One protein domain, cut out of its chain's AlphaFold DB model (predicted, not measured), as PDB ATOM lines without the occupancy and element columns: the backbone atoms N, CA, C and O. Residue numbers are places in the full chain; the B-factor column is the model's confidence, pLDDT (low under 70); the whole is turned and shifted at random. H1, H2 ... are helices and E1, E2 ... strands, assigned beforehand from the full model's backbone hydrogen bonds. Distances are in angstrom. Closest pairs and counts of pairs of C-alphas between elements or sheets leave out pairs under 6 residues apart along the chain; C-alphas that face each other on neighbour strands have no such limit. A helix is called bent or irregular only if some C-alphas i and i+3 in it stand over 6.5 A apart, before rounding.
ATOM      1  N   ALA A  28     162.171 209.390 100.251       95.00
ATOM      2  CA  ALA A  28     160.868 209.336 100.895       95.00
ATOM      3  C   ALA A  28     160.277 207.933 100.713       95.00
ATOM      4  O   ALA A  28     159.808 207.577  99.638       95.00
ATOM      5  N   TYR A  29     160.328 207.138 101.777       95.12
ATOM      6  CA  TYR A  29     159.772 205.789 101.849       95.12
ATOM      7  C   TYR A  29     158.769 205.657 102.993       95.12
ATOM      8  O   TYR A  29     158.975 206.242 104.065       95.12
ATOM      9  N   ALA A  30     157.747 204.833 102.789       95.75
ATOM     10  CA  ALA A  30     156.831 204.386 103.830       95.75
ATOM     11  C   ALA A  30     156.562 202.882 103.681       95.75
ATOM     12  O   ALA A  30     156.291 202.415 102.576       95.75
ATOM     13  N   ALA A  31     156.667 202.135 104.782       95.44
ATOM     14  CA  ALA A  31     156.250 200.739 104.810       95.44
ATOM     15  C   ALA A  31     154.752 200.686 105.101       95.44
ATOM     16  O   ALA A  31     154.253 201.492 105.892       95.44
ATOM     17  N   MET A  32     154.051 199.748 104.483       96.12
ATOM     18  CA  MET A  32     152.614 199.585 104.599       96.12
ATOM     19  C   MET A  32     152.269 198.172 105.028       96.12
ATOM     20  O   MET A  32     152.944 197.222 104.653       96.12
ATOM     21  N   GLU A  33     151.197 198.051 105.795       94.69
ATOM     22  CA  GLU A  33     150.614 196.775 106.162       94.69
ATOM     23  C   GLU A  33     149.095 196.933 106.185       94.69
ATOM     24  O   GLU A  33     148.559 197.885 106.755       94.69
ATOM     25  N   SER A  34     148.385 196.003 105.543       93.88
ATOM     26  CA  SER A  34     146.914 195.982 105.527       93.88
ATOM     27  C   SER A  34     146.271 197.309 105.077       93.88
ATOM     28  O   SER A  34     145.239 197.723 105.606       93.88
ATOM     29  N   GLY A  35     146.882 197.990 104.100       94.19
ATOM     30  CA  GLY A  35     146.376 199.251 103.538       94.19
ATOM     31  C   GLY A  35     146.612 200.493 104.406       94.19
ATOM     32  O   GLY A  35     146.008 201.542 104.160       94.19
ATOM     33  N   GLN A  36     147.466 200.394 105.427       96.81
ATOM     34  CA  GLN A  36     147.885 201.528 106.246       96.81
ATOM     35  C   GLN A  36     149.401 201.651 106.294       96.81
ATOM     36  O   GLN A  36     150.129 200.666 106.232       96.81
ATOM     37  N   VAL A  37     149.880 202.879 106.454       96.81
ATOM     38  CA  VAL A  37     151.289 203.166 106.698       96.81
ATOM     39  C   VAL A  37     151.675 202.648 108.081       96.81
ATOM     40  O   VAL A  37     151.170 203.127 109.093       96.81
ATOM     41  N   LEU A  38     152.619 201.716 108.129       95.62
ATOM     42  CA  LEU A  38     153.171 201.162 109.360       95.62
ATOM     43  C   LEU A  38     154.304 202.040 109.909       95.62
ATOM     44  O   LEU A  38     154.325 202.378 111.091       95.62
ATOM     45  N   THR A  39     155.248 202.438 109.052       95.00
ATOM     46  CA  THR A  39     156.377 203.295 109.441       95.00
ATOM     47  C   THR A  39     156.865 204.154 108.280       95.00
ATOM     48  O   THR A  39     156.624 203.844 107.112       95.00
ATOM     49  N   THR A  40     157.561 205.246 108.591       94.94
ATOM     50  CA  THR A  40     157.980 206.250 107.610       94.94
ATOM     51  C   THR A  40     159.452 206.607 107.753       94.94
ATOM     52  O   THR A  40     159.998 206.748 108.846       94.94
ATOM     53  N   SER A  41     160.103 206.812 106.612       94.12
ATOM     54  CA  SER A  41     161.420 207.446 106.556       94.12
ATOM     55  C   SER A  41     161.337 208.918 106.994       94.12
ATOM     56  O   SER A  41     160.277 209.540 106.868       94.12
ATOM     57  N   PRO A  42     162.453 209.535 107.424       92.81
ATOM     58  CA  PRO A  42     162.467 210.950 107.791       92.81
ATOM     59  C   PRO A  42     161.962 211.890 106.687       92.81
ATOM     60  O   PRO A  42     161.245 212.843 106.984       92.81
ATOM     61  N   LEU A  43     162.282 211.616 105.416       94.75
ATOM     62  CA  LEU A  43     161.831 212.444 104.293       94.75
ATOM     63  C   LEU A  43     160.334 212.277 104.011       94.75
ATOM     64  O   LEU A  43     159.658 213.277 103.791       94.75
ATOM     65  N   ALA A  44     159.794 211.057 104.105       95.75
ATOM     66  CA  ALA A  44     158.347 210.841 104.008       95.75
ATOM     67  C   ALA A  44     157.603 211.539 105.161       95.75
ATOM     68  O   ALA A  44     156.579 212.187 104.948       95.75
ATOM     69  N   THR A  45     158.163 211.497 106.375       95.88
ATOM     70  CA  THR A  45     157.639 212.255 107.519       95.88
ATOM     71  C   THR A  45     157.667 213.760 107.251       95.88
ATOM     72  O   THR A  45     156.689 214.456 107.526       95.88
ATOM     73  N   HIS A  46     158.749 214.289 106.684       96.25
ATOM     74  CA  HIS A  46     158.825 215.709 106.346       96.25
ATOM     75  C   HIS A  46     157.804 216.111 105.268       96.25
ATOM     76  O   HIS A  46     157.212 217.181 105.364       96.25
ATOM     77  N   ALA A  47     157.525 215.218 104.314       96.00
ATOM     78  CA  ALA A  47     156.505 215.401 103.282       96.00
ATOM     79  C   ALA A  47     155.055 215.270 103.797       96.00
ATOM     80  O   ALA A  47     154.116 215.476 103.037       96.00
ATOM     81  N   GLY A  48     154.852 214.949 105.079       96.38
ATOM     82  CA  GLY A  48     153.524 214.885 105.702       96.38
ATOM     83  C   GLY A  48     152.962 213.475 105.884       96.38
ATOM     84  O   GLY A  48     151.916 213.324 106.512       96.38
ATOM     85  N   VAL A  49     153.669 212.432 105.440       97.06
ATOM     86  CA  VAL A  49     153.262 211.040 105.675       97.06
ATOM     87  C   VAL A  49     153.460 210.686 107.153       97.06
ATOM     88  O   VAL A  49     154.435 211.094 107.787       97.06
ATOM     89  N   ARG A  50     152.521 209.951 107.745       96.25
ATOM     90  CA  ARG A  50     152.547 209.508 109.144       96.25
ATOM     91  C   ARG A  50     152.106 208.053 109.229       96.25
ATOM     92  O   ARG A  50     151.302 207.611 108.412       96.25
ATOM     93  N   ALA A  51     152.599 207.341 110.239       94.75
ATOM     94  CA  ALA A  51     152.072 206.030 110.598       94.75
ATOM     95  C   ALA A  51     150.565 206.113 110.909       94.75
ATOM     96  O   ALA A  51     150.094 207.109 111.460       94.75
ATOM     97  N   GLY A  52     149.821 205.079 110.522       95.38
ATOM     98  CA  GLY A  52     148.364 204.998 110.608       95.38
ATOM     99  C   GLY A  52     147.610 205.703 109.476       95.38
ATOM    100  O   GLY A  52     146.389 205.574 109.401       95.38
ATOM    101  N   LEU A  53     148.286 206.436 108.579       96.31
ATOM    102  CA  LEU A  53     147.612 206.961 107.390       96.31
ATOM    103  C   LEU A  53     147.173 205.807 106.482       96.31
ATOM    104  O   LEU A  53     147.972 204.904 106.237       96.31
ATOM    105  N   PRO A  54     145.959 205.856 105.910       96.94
ATOM    106  CA  PRO A  54     145.613 204.997 104.789       96.94
ATOM    107  C   PRO A  54     146.598 205.207 103.638       96.94
ATOM    108  O   PRO A  54     147.019 206.339 103.379       96.94
ATOM    109  N   THR A  55     146.916 204.134 102.921       94.88
ATOM    110  CA  THR A  55     147.787 204.151 101.737       94.88
ATOM    111  C   THR A  55     147.396 205.244 100.736       94.88
ATOM    112  O   THR A  55     148.242 206.035 100.318       94.88
ATOM    113  N   ASP A  56     146.101 205.363 100.432       94.56
ATOM    114  CA  ASP A  56     145.578 206.381  99.511       94.56
ATOM    115  C   ASP A  56     145.794 207.808 100.034       94.56
ATOM    116  O   ASP A  56     146.096 208.730  99.276       94.56
ATOM    117  N   GLY A  57     145.688 207.996 101.353       93.75
ATOM    118  CA  GLY A  57     145.951 209.278 102.002       93.75
ATOM    119  C   GLY A  57     147.429 209.660 101.940       93.75
ATOM    120  O   GLY A  57     147.757 210.814 101.670       93.75
ATOM    121  N   ALA A  58     148.327 208.691 102.132       94.75
ATOM    122  CA  ALA A  58     149.762 208.908 101.975       94.75
ATOM    123  C   ALA A  58     150.118 209.305 100.530       94.75
ATOM    124  O   ALA A  58     150.843 210.283 100.337       94.75
ATOM    125  N   ALA A  59     149.552 208.615  99.534       94.00
ATOM    126  CA  ALA A  59     149.753 208.923  98.117       94.00
ATOM    127  C   ALA A  59     149.199 210.305  97.721       94.00
ATOM    128  O   ALA A  59     149.793 210.992  96.893       94.00
ATOM    129  N   ALA A  60     148.095 210.742  98.332       95.38
ATOM    130  CA  ALA A  60     147.522 212.064  98.081       95.38
ATOM    131  C   ALA A  60     148.364 213.209  98.674       95.38
ATOM    132  O   ALA A  60     148.473 214.271  98.064       95.38
ATOM    133  N   ILE A  61     148.941 213.010  99.865       95.38
ATOM    134  CA  ILE A  61     149.722 214.038 100.574       95.38
ATOM    135  C   ILE A  61     151.136 214.162  99.994       95.38
ATOM    136  O   ILE A  61     151.652 215.270  99.856       95.38
ATOM    137  N   ALA A  62     151.763 213.033  99.664       96.50
ATOM    138  CA  ALA A  62     153.140 212.979  99.195       96.50
ATOM    139  C   ALA A  62     153.280 211.931  98.076       96.50
ATOM    140  O   ALA A  62     153.777 210.832  98.337       96.50
ATOM    141  N   PRO A  63     152.870 212.259  96.835       93.88
ATOM    142  CA  PRO A  63     152.820 211.310  95.716       93.88
ATOM    143  C   PRO A  63     154.191 210.743  95.329       93.88
ATOM    144  O   PRO A  63     154.272 209.644  94.793       93.88
ATOM    145  N   ASP A  64     155.269 211.462  95.648       95.25
ATOM    146  CA  ASP A  64     156.643 211.015  95.410       95.25
ATOM    147  C   ASP A  64     157.157 210.037  96.487       95.25
ATOM    148  O   ASP A  64     158.283 209.539  96.394       95.25
ATOM    149  N   THR A  65     156.367 209.758  97.533       96.06
ATOM    150  CA  THR A  65     156.736 208.770  98.554       96.06
ATOM    151  C   THR A  65     156.603 207.368  97.985       96.06
ATOM    152  O   THR A  65     155.524 206.933  97.591       96.06
ATOM    153  N   VAL A  66     157.699 206.617  98.016       95.31
ATOM    154  CA  VAL A  66     157.705 205.212  97.628       95.31
ATOM    155  C   VAL A  66     157.062 204.385  98.738       95.31
ATOM    156  O   VAL A  66     157.554 204.326  99.869       95.31
ATOM    157  N   LEU A  67     155.963 203.732  98.388       94.81
ATOM    158  CA  LEU A  67     155.200 202.866  99.271       94.81
ATOM    159  C   LEU A  67     155.676 201.420  99.112       94.81
ATOM    160  O   LEU A  67     155.743 200.904  97.996       94.81
ATOM    161  N   LEU A  68     156.041 200.780 100.220       94.94
ATOM    162  CA  LEU A  68     156.587 199.424 100.252       94.94
ATOM    163  C   LEU A  68     155.703 198.544 101.134       94.94
ATOM    164  O   LEU A  68     155.449 198.901 102.276       94.94
ATOM    165  N   GLU A  69     155.258 197.395 100.638       95.12
ATOM    166  CA  GLU A  69     154.544 196.423 101.477       95.12
ATOM    167  C   GLU A  69     155.508 195.746 102.452       95.12
ATOM    168  O   GLU A  69     156.573 195.267 102.045       95.12
ATOM    169  N   SER A  70     155.128 195.716 103.731       93.25
ATOM    170  CA  SER A  70     155.885 195.044 104.783       93.25
ATOM    171  C   SER A  70     155.995 193.548 104.513       93.25
ATOM    172  O   SER A  70     155.098 192.908 103.963       93.25
ATOM    173  N   ASP A  71     157.124 192.981 104.924       94.44
ATOM    174  CA  ASP A  71     157.435 191.566 104.760       94.44
ATOM    175  C   ASP A  71     157.872 191.021 106.125       94.44
ATOM    176  O   ASP A  71     159.069 191.003 106.436       94.44
ATOM    177  N   PRO A  72     156.921 190.590 106.975       91.56
ATOM    178  CA  PRO A  72     157.217 190.196 108.352       91.56
ATOM    179  C   PRO A  72     158.184 189.006 108.425       91.56
ATOM    180  O   PRO A  72     158.910 188.855 109.407       91.56
ATOM    181  N   ALA A  73     158.247 188.176 107.377       93.50
ATOM    182  CA  ALA A  73     159.216 187.090 107.293       93.50
ATOM    183  C   ALA A  73     160.649 187.622 107.119       93.50
ATOM    184  O   ALA A  73     161.566 187.141 107.790       93.50
ATOM    185  N   LYS A  74     160.855 188.642 106.273       91.19
ATOM    186  CA  LYS A  74     162.160 189.320 106.164       91.19
ATOM    187  C   LYS A  74     162.522 190.084 107.427       91.19
ATOM    188  O   LYS A  74     163.681 190.043 107.832       91.19
ATOM    189  N   GLU A  75     161.553 190.738 108.058       91.94
ATOM    190  CA  GLU A  75     161.758 191.441 109.327       91.94
ATOM    191  C   GLU A  75     162.226 190.482 110.429       91.94
ATOM    192  O   GLU A  75     163.204 190.770 111.121       91.94
ATOM    193  N   ALA A  76     161.606 189.302 110.530       92.12
ATOM    194  CA  ALA A  76     161.990 188.269 111.488       92.12
ATOM    195  C   ALA A  76     163.371 187.649 111.200       92.12
ATOM    196  O   ALA A  76     164.097 187.313 112.135       92.12
ATOM    197  N   ALA A  77     163.753 187.512 109.926       91.75
ATOM    198  CA  ALA A  77     165.045 186.946 109.525       91.75
ATOM    199  C   ALA A  77     166.217 187.945 109.630       91.75
ATOM    200  O   ALA A  77     167.384 187.545 109.683       91.75
ATOM    201  N   ALA A  78     165.931 189.250 109.651       89.50
ATOM    202  CA  ALA A  78     166.952 190.288 109.582       89.50
ATOM    203  C   ALA A  78     167.962 190.273 110.745       89.50
ATOM    204  O   ALA A  78     169.158 190.368 110.459       89.50
ATOM    205  N   PRO A  79     167.568 190.122 112.028       88.62
ATOM    206  CA  PRO A  79     168.519 190.152 113.139       88.62
ATOM    207  C   PRO A  79     169.609 189.081 113.033       88.62
ATOM    208  O   PRO A  79     170.780 189.379 113.267       88.62
ATOM    209  N   GLU A  80     169.245 187.857 112.644       89.81
ATOM    210  CA  GLU A  80     170.198 186.756 112.470       89.81
ATOM    211  C   GLU A  80     171.153 187.035 111.302       89.81
ATOM    212  O   GLU A  80     172.372 186.938 111.461       89.81
ATOM    213  N   ALA A  81     170.622 187.473 110.157       88.31
ATOM    214  CA  ALA A  81     171.429 187.834 108.993       88.31
ATOM    215  C   ALA A  81     172.411 188.981 109.299       88.31
ATOM    216  O   ALA A  81     173.578 188.934 108.902       88.31
ATOM    217  N   ILE A  82     171.963 189.992 110.049       87.94
ATOM    218  CA  ILE A  82     172.789 191.117 110.498       87.94
ATOM    219  C   ILE A  82     173.870 190.643 111.469       87.94
ATOM    220  O   ILE A  82     175.029 191.017 111.310       87.94
ATOM    221  N   ALA A  83     173.524 189.810 112.455       87.56
ATOM    222  CA  ALA A  83     174.492 189.272 113.405       87.56
ATOM    223  C   ALA A  83     175.592 188.474 112.683       87.56
ATOM    224  O   ALA A  83     176.778 188.705 112.922       87.56
ATOM    225  N   LEU A  84     175.209 187.610 111.738       89.62
ATOM    226  CA  LEU A  84     176.135 186.856 110.889       89.62
ATOM    227  C   LEU A  84     177.023 187.773 110.036       89.62
ATOM    228  O   LEU A  84     178.221 187.522 109.912       89.62
ATOM    229  N   ALA A  85     176.469 188.847 109.468       86.94
ATOM    230  CA  ALA A  85     177.242 189.825 108.704       86.94
ATOM    231  C   ALA A  85     178.246 190.587 109.587       86.94
ATOM    232  O   ALA A  85     179.393 190.784 109.186       86.94
ATOM    233  N   LEU A  86     177.856 190.970 110.807       84.69
ATOM    234  CA  LEU A  86     178.727 191.680 111.749       84.69
ATOM    235  C   LEU A  86     179.934 190.837 112.191       84.69
ATOM    236  O   LEU A  86     181.011 191.395 112.400       84.69
ATOM    237  N   LEU A  87     179.797 189.507 112.266       85.94
ATOM    238  CA  LEU A  87     180.912 188.595 112.566       85.94
ATOM    239  C   LEU A  87     182.006 188.589 111.489       85.94
ATOM    240  O   LEU A  87     183.151 188.258 111.788       85.94
ATOM    241  N   GLN A  88     181.679 188.962 110.248       81.81
ATOM    242  CA  GLN A  88     182.661 189.034 109.162       81.81
ATOM    243  C   GLN A  88     183.620 190.222 109.329       81.81
ATOM    244  O   GLN A  88     184.684 190.248 108.709       81.81
ATOM    245  N   PHE A  89     183.277 191.197 110.179       74.94
ATOM    246  CA  PHE A  89     184.136 192.341 110.447       74.94
ATOM    247  C   PHE A  89     185.127 192.030 111.578       74.94
ATOM    248  O   PHE A  89     184.720 191.670 112.689       74.94
TER     249      PHE A  89
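AT A GLANCE: This is residues 28 to 89 of the 92 residues of an uncharacterized protein of Duganella levis (UniProt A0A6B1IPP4). A small compact head, in which a three-stranded sheet has the short helices H1 and H2 on one face, bears a long arm: residues 73 to 89, mostly helix H3, stick out from it. The printed part has 62 residues, with three named helices and three named strands in the order E1 E2 H1 H2 E3 H3. The sheet runs E2 E1 E3 and is mixed; the class is mixed, helices and strands. The whole is loose, with a radius of gyration of the C-alphas of 14.1 A, and elongated by the arm to 43 by 23 by 14 A.

HOW THE PARTS SIT: The inner strand E1, residues 29 to 33, forms a hairpin with E2, residues 36 to 40, antiparallel at 144 degrees; N 38 and O 31 are 2.8 A apart, within hydrogen-bond range. On the other side of E1, E3, residues 66 to 69, is parallel to it at 28 degrees, with N 32 and O 68 at 2.7 A. H2, residues 55 to 61, is on the sheet over E3, at a height of 9.0 A over the sheet, and only just stands up from it, rising 42 degrees. Its closest C-alphas to E2 are those of Thr 55 and Gln 36, 5.2 A apart. H1, residues 42 to 46, is on the same face, over none of the strands, its height of 4.3 A only just above the sheet's level. H3, residues 72 to 87, is not on the sheet and is apart from E1, E2, H1 and H2. Every O i to N i+4 pair is within hydrogen-bond range in H1 and H2, and 10 of 12 are in H3.

IN THESE COORDINATES: E1 begins at C-alpha 29 (159.772, 205.789, 101.849) and measures 13.6 A; E2 measures 11.2 A, and E3 and H2 10.1 A each. H3 measures 24.1 A, from C-alpha 72 (157.217, 190.196, 108.352) to C-alpha 87 (180.912, 188.595, 112.566). It has a kink of 33 degrees near residue 80 and is only just irregular, with C-alphas 76 and 79 at 7.0 A.

THE WHOLE: The C-alphas farthest apart, those of Ala 60 and Gln 88, are 43.5 A apart. Without residues 73 to 89, which stand free, the body spans 25 by 18 by 15 A. The printed part has no cut, and no link is long. Mean pLDDT of the printed part is 93.2, and no printed residue is under 70.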